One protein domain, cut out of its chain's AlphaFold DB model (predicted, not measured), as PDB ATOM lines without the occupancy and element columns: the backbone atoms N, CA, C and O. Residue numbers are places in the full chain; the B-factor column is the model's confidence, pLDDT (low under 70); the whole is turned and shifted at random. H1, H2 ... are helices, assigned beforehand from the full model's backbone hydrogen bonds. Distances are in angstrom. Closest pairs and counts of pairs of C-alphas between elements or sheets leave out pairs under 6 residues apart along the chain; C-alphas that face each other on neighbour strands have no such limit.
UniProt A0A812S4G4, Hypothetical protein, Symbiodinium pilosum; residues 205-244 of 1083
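What this domain is: This is residues 205 to 244 of the 1083 residues of the protein "Hypothetical protein" of Symbiodinium pilosum (UniProt A0A812S4G4). There is little regular structure here: a flat, winding ribbon of loops, with the one-turn helix H1 at one end, the equally short H2 nearer the middle, and a wide loop, residues 227 to 244, curving round at the other end. Between the helices, residues 209 to 222 go out and fold back as a long loop. The printed part has 40 residues with two named helices, H1 then H2, and no named strand; the class is all helix, though the named elements hold only 8 residues. It is compact, with a radius of gyration of the C-alphas of 10.0 A, and spans 28 by 24 by 10 A.

Where its parts are: H1, residues 205 to 208, begins at C-alpha 205 (-12.149, 49.748, -18.258). H2, residues 223 to 226, ends at C-alpha 226 (-2.512, 52.493, -15.673). They measure 5.5 A and 5.1 A.

How they stand to each other: H1 and H2 are close but not clearly touching; their closest C-alphas, Leu 206 and Phe 223, are 7.7 A apart. Both are too short for an O i to N i+4 pair; the single O i to N i+3 pair is within hydrogen-bond range in H2, not in H1. Residues 238 to 239 pair briefly with 242 to 243, antiparallel.

The domain as a whole: The farthest C-alphas, Ala 208 and Gln 235, are 29.0 A apart. The printed part has no cut; the 14-residue link is long. Mean pLDDT of the printed part is 73.4, with residues 205 to 210, 216 to 218, 228 and 233 to 235 under 70.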
ATOM      1  N   GLU A 205     -12.459  48.311 -18.148       57.47
ATOM      2  CA  GLU A 205     -12.149  49.748 -18.258       57.47
ATOM      3  C   GLU A 205     -10.895  50.009 -19.111       57.47
ATOM      4  O   GLU A 205     -10.900  50.862 -19.994       57.47
ATOM      5  N   LEU A 206      -9.828  49.230 -18.895       60.72
ATOM      6  CA  LEU A 206      -8.593  49.321 -19.677       60.72
ATOM      7  C   LEU A 206      -8.743  48.659 -21.054       60.72
ATOM      8  O   LEU A 206      -8.228  49.179 -22.040       60.72
ATOM      9  N   LEU A 207      -9.458  47.532 -21.147       64.75
ATOM     10  CA  LEU A 207      -9.678  46.841 -22.421       64.75
ATOM     11  C   LEU A 207     -10.438  47.732 -23.425       64.75
ATOM     12  O   LEU A 207     -10.110  47.738 -24.609       64.75
ATOM     13  N   ALA A 208     -11.396  48.534 -22.946       61.31
ATOM     14  CA  ALA A 208     -12.132  49.514 -23.747       61.31
ATOM     15  C   ALA A 208     -11.245  50.650 -24.300       61.31
ATOM     16  O   ALA A 208     -11.561  51.210 -25.345       61.31
ATOM     17  N   MET A 209     -10.117  50.950 -23.645       57.09
ATOM     18  CA  MET A 209      -9.096  51.900 -24.115       57.09
ATOM     19  C   MET A 209      -7.983  51.229 -24.945       57.09
ATOM     20  O   MET A 209      -6.934  51.823 -25.183       57.09
ATOM     21  N   GLY A 210      -8.182  49.980 -25.385       62.38
ATOM     22  CA  GLY A 210      -7.215  49.253 -26.214       62.38
ATOM     23  C   GLY A 210      -5.970  48.771 -25.462       62.38
ATOM     24  O   GLY A 210      -4.923  48.569 -26.079       62.38
ATOM     25  N   CYS A 211      -6.045  48.596 -24.141       72.62
ATOM     26  CA  CYS A 211      -4.901  48.171 -23.335       72.62
ATOM     27  C   CYS A 211      -4.602  46.663 -23.416       72.62
ATOM     28  O   CYS A 211      -5.502  45.828 -23.521       72.62
ATOM     29  N   VAL A 212      -3.320  46.312 -23.283       79.44
ATOM     30  CA  VAL A 212      -2.788  44.938 -23.307       79.44
ATOM     31  C   VAL A 212      -2.343  44.451 -21.922       79.44
ATOM     32  O   VAL A 212      -2.068  45.234 -21.017       79.44
ATOM     33  N   ALA A 213      -2.269  43.127 -21.744       74.62
ATOM     34  CA  ALA A 213      -1.932  42.506 -20.456       74.62
ATOM     35  C   ALA A 213      -0.433  42.543 -20.094       74.62
ATOM     36  O   ALA A 213      -0.070  42.536 -18.913       74.62
ATOM     37  N   CYS A 214       0.431  42.570 -21.109       77.56
ATOM     38  CA  CYS A 214       1.882  42.499 -20.982       77.56
ATOM     39  C   CYS A 214       2.551  43.492 -21.938       77.56
ATOM     40  O   CYS A 214       2.032  43.758 -23.019       77.56
ATOM     41  N   ALA A 215       3.737  43.968 -21.557       73.88
ATOM     42  CA  ALA A 215       4.650  44.674 -22.450       73.88
ATOM     43  C   ALA A 215       5.149  43.740 -23.578       73.88
ATOM     44  O   ALA A 215       5.094  42.515 -23.412       73.88
ATOM     45  N   PRO A 216       5.728  44.266 -24.680       64.31
ATOM     46  CA  PRO A 216       6.158  43.454 -25.826       64.31
ATOM     47  C   PRO A 216       7.150  42.331 -25.480       64.31
ATOM     48  O   PRO A 216       7.098  41.264 -26.075       64.31
ATOM     49  N   LYS A 217       7.990  42.515 -24.449       64.06
ATOM     50  CA  LYS A 217       8.905  41.482 -23.913       64.06
ATOM     51  C   LYS A 217       8.220  40.465 -22.971       64.06
ATOM     52  O   LYS A 217       8.850  39.917 -22.073       64.06
ATOM     53  N   GLY A 218       6.905  40.270 -23.095       65.00
ATOM     54  CA  GLY A 218       6.101  39.313 -22.318       65.00
ATOM     55  C   GLY A 218       5.874  39.652 -20.835       65.00
ATOM     56  O   GLY A 218       5.102  38.968 -20.164       65.00
ATOM     57  N   HIS A 219       6.503  40.698 -20.293       73.06
ATOM     58  CA  HIS A 219       6.380  41.063 -18.879       73.06
ATOM     59  C   HIS A 219       5.005  41.672 -18.546       73.06
ATOM     60  O   HIS A 219       4.575  42.638 -19.175       73.06
ATOM     61  N   ARG A 220       4.340  41.137 -17.513       82.12
ATOM     62  CA  ARG A 220       3.016  41.581 -17.040       82.12
ATOM     63  C   ARG A 220       3.008  43.048 -16.599       82.12
ATOM     64  O   ARG A 220       3.864  43.464 -15.813       82.12
ATOM     65  N   LEU A 221       1.993  43.792 -17.030       82.38
ATOM     66  CA  LEU A 221       1.772  45.189 -16.645       82.38
ATOM     67  C   LEU A 221       0.908  45.315 -15.382       82.38
ATOM     68  O   LEU A 221       0.078  44.460 -15.074       82.38
ATOM     69  N   CYS A 222       1.112  46.398 -14.633       84.44
ATOM     70  CA  CYS A 222       0.309  46.747 -13.468       84.44
ATOM     71  C   CYS A 222      -0.903  47.590 -13.897       84.44
ATOM     72  O   CYS A 222      -0.797  48.797 -14.111       84.44
ATOM     73  N   PHE A 223      -2.069  46.952 -14.006       83.75
ATOM     74  CA  PHE A 223      -3.316  47.628 -14.384       83.75
ATOM     75  C   PHE A 223      -3.694  48.759 -13.425       83.75
ATOM     76  O   PHE A 223      -4.095  49.827 -13.873       83.75
ATOM     77  N   ASP A 224      -3.477  48.566 -12.123       80.06
ATOM     78  CA  ASP A 224      -3.734  49.587 -11.108       80.06
ATOM     79  C   ASP A 224      -2.896  50.853 -11.347       80.06
ATOM     80  O   ASP A 224      -3.371  51.948 -11.071       80.06
ATOM     81  N   TYR A 225      -1.675  50.736 -11.887       80.06
ATOM     82  CA  TYR A 225      -0.847  51.897 -12.239       80.06
ATOM     83  C   TYR A 225      -1.415  52.634 -13.459       80.06
ATOM     84  O   TYR A 225      -1.588  53.846 -13.406       80.06
ATOM     85  N   SER A 226      -1.819  51.905 -14.508       72.88
ATOM     86  CA  SER A 226      -2.512  52.493 -15.673       72.88
ATOM     87  C   SER A 226      -3.898  53.080 -15.348       72.88
ATOM     88  O   SER A 226      -4.469  53.778 -16.179       72.88
ATOM     89  N   LEU A 227      -4.441  52.813 -14.154       73.19
ATOM     90  CA  LEU A 227      -5.676  53.405 -13.624       73.19
ATOM     91  C   LEU A 227      -5.428  54.446 -12.512       73.19
ATOM     92  O   LEU A 227      -6.391  54.890 -11.891       73.19
ATOM     93  N   GLY A 228      -4.170  54.811 -12.223       69.75
ATOM     94  CA  GLY A 228      -3.808  55.795 -11.188       69.75
ATOM     95  C   GLY A 228      -4.024  55.344  -9.733       69.75
ATOM     96  O   GLY A 228      -4.033  56.170  -8.829       69.75
ATOM     97  N   LYS A 229      -4.221  54.041  -9.495       73.75
ATOM     98  CA  LYS A 229      -4.665  53.440  -8.219       73.75
ATOM     99  C   LYS A 229      -3.605  52.562  -7.526       73.75
ATOM    100  O   LYS A 229      -3.881  51.996  -6.472       73.75
ATOM    101  N   CYS A 230      -2.403  52.396  -8.093       77.31
ATOM    102  CA  CYS A 230      -1.363  51.553  -7.486       77.31
ATOM    103  C   CYS A 230      -0.551  52.297  -6.416       77.31
ATOM    104  O   CYS A 230       0.196  53.214  -6.738       77.31
ATOM    105  N   GLN A 231      -0.636  51.832  -5.167       77.31
ATOM    106  CA  GLN A 231       0.121  52.349  -4.014       77.31
ATOM    107  C   GLN A 231       1.242  51.394  -3.545       77.31
ATOM    108  O   GLN A 231       1.798  51.563  -2.464       77.31
ATOM    109  N   LEU A 232       1.557  50.347  -4.317       78.50
ATOM    110  CA  LEU A 232       2.584  49.372  -3.937       78.50
ATOM    111  C   LEU A 232       3.998  49.894  -4.235       78.50
ATOM    112  O   LEU A 232       4.206  50.450  -5.316       78.50
ATOM    113  N   PRO A 233       4.987  49.643  -3.353       68.19
ATOM    114  CA  PRO A 233       6.369  50.039  -3.596       68.19
ATOM    115  C   PRO A 233       6.931  49.368  -4.855       68.19
ATOM    116  O   PRO A 233       6.653  48.199  -5.150       68.19
ATOM    117  N   THR A 234       7.735  50.129  -5.596       69.88
ATOM    118  CA  THR A 234       8.344  49.717  -6.864       69.88
ATOM    119  C   THR A 234       9.859  49.678  -6.777       69.88
ATOM    120  O   THR A 234      10.472  50.648  -6.342       69.88
ATOM    121  N   GLN A 235      10.464  48.627  -7.322       62.06
ATOM    122  CA  GLN A 235      11.894  48.580  -7.618       62.06
ATOM    123  C   GLN A 235      12.053  48.420  -9.134       62.06
ATOM    124  O   GLN A 235      11.362  47.603  -9.740       62.06
ATOM    125  N   ASN A 236      12.892  49.246  -9.767       70.25
ATOM    126  CA  ASN A 236      13.095  49.287 -11.225       70.25
ATOM    127  C   ASN A 236      11.771  49.307 -12.028       70.25
ATOM    128  O   ASN A 236      11.544  48.480 -12.910       70.25
ATOM    129  N   GLN A 237      10.868  50.235 -11.675       73.12
ATOM    130  CA  GLN A 237       9.519  50.388 -12.253       73.12
ATOM    131  C   GLN A 237       8.633  49.126 -12.198       73.12
ATOM    132  O   GLN A 237       7.723  48.953 -13.010       73.12
ATOM    133  N   ARG A 238       8.853  48.229 -11.229       76.44
ATOM    134  CA  ARG A 238       8.051  47.015 -11.027       76.44
ATOM    135  C   ARG A 238       7.589  46.892  -9.577       76.44
ATOM    136  O   ARG A 238       8.407  46.934  -8.663       76.44
ATOM    137  N   CYS A 239       6.289  46.689  -9.376       83.06
ATOM    138  CA  CYS A 239       5.720  46.287  -8.088       83.06
ATOM    139  C   CYS A 239       5.336  44.795  -8.106       83.06
ATOM    140  O   CYS A 239       5.416  44.123  -9.140       83.06
ATOM    141  N   ALA A 240       4.829  44.280  -6.983       78.12
ATOM    142  CA  ALA A 240       4.356  42.897  -6.866       78.12
ATOM    143  C   ALA A 240       3.222  42.516  -7.851       78.12
ATOM    144  O   ALA A 240       3.033  41.334  -8.135       78.12
ATOM    145  N   LYS A 241       2.474  43.488  -8.401       75.88
ATOM    146  CA  LYS A 241       1.408  43.237  -9.393       75.88
ATOM    147  C   LYS A 241       1.909  43.236 -10.848       75.88
ATOM    148  O   LYS A 241       1.345  42.495 -11.654       75.88
ATOM    149  N   GLY A 242       2.950  43.996 -11.193       83.19
ATOM    150  CA  GLY A 242       3.486  44.095 -12.562       83.19
ATOM    151  C   GLY A 242       4.387  45.316 -12.780       83.19
ATOM    152  O   GLY A 242       4.687  46.047 -11.834       83.19
ATOM    153  N   LEU A 243       4.813  45.552 -14.026       84.38
ATOM    154  CA  LEU A 243       5.529  46.779 -14.406       84.38
ATOM    155  C   LEU A 243       4.599  48.001 -14.442       84.38
ATOM    156  O   LEU A 243       3.465  47.922 -14.914       84.38
ATOM    157  N   HIS A 244       5.109  49.137 -13.977       86.25
ATOM    158  CA  HIS A 244       4.471  50.449 -14.007       86.25
ATOM    159  C   HIS A 244       4.798  51.154 -15.334       86.25
ATOM    160  O   HIS A 244       5.602  52.077 -15.400       86.25
TER     161      HIS A 244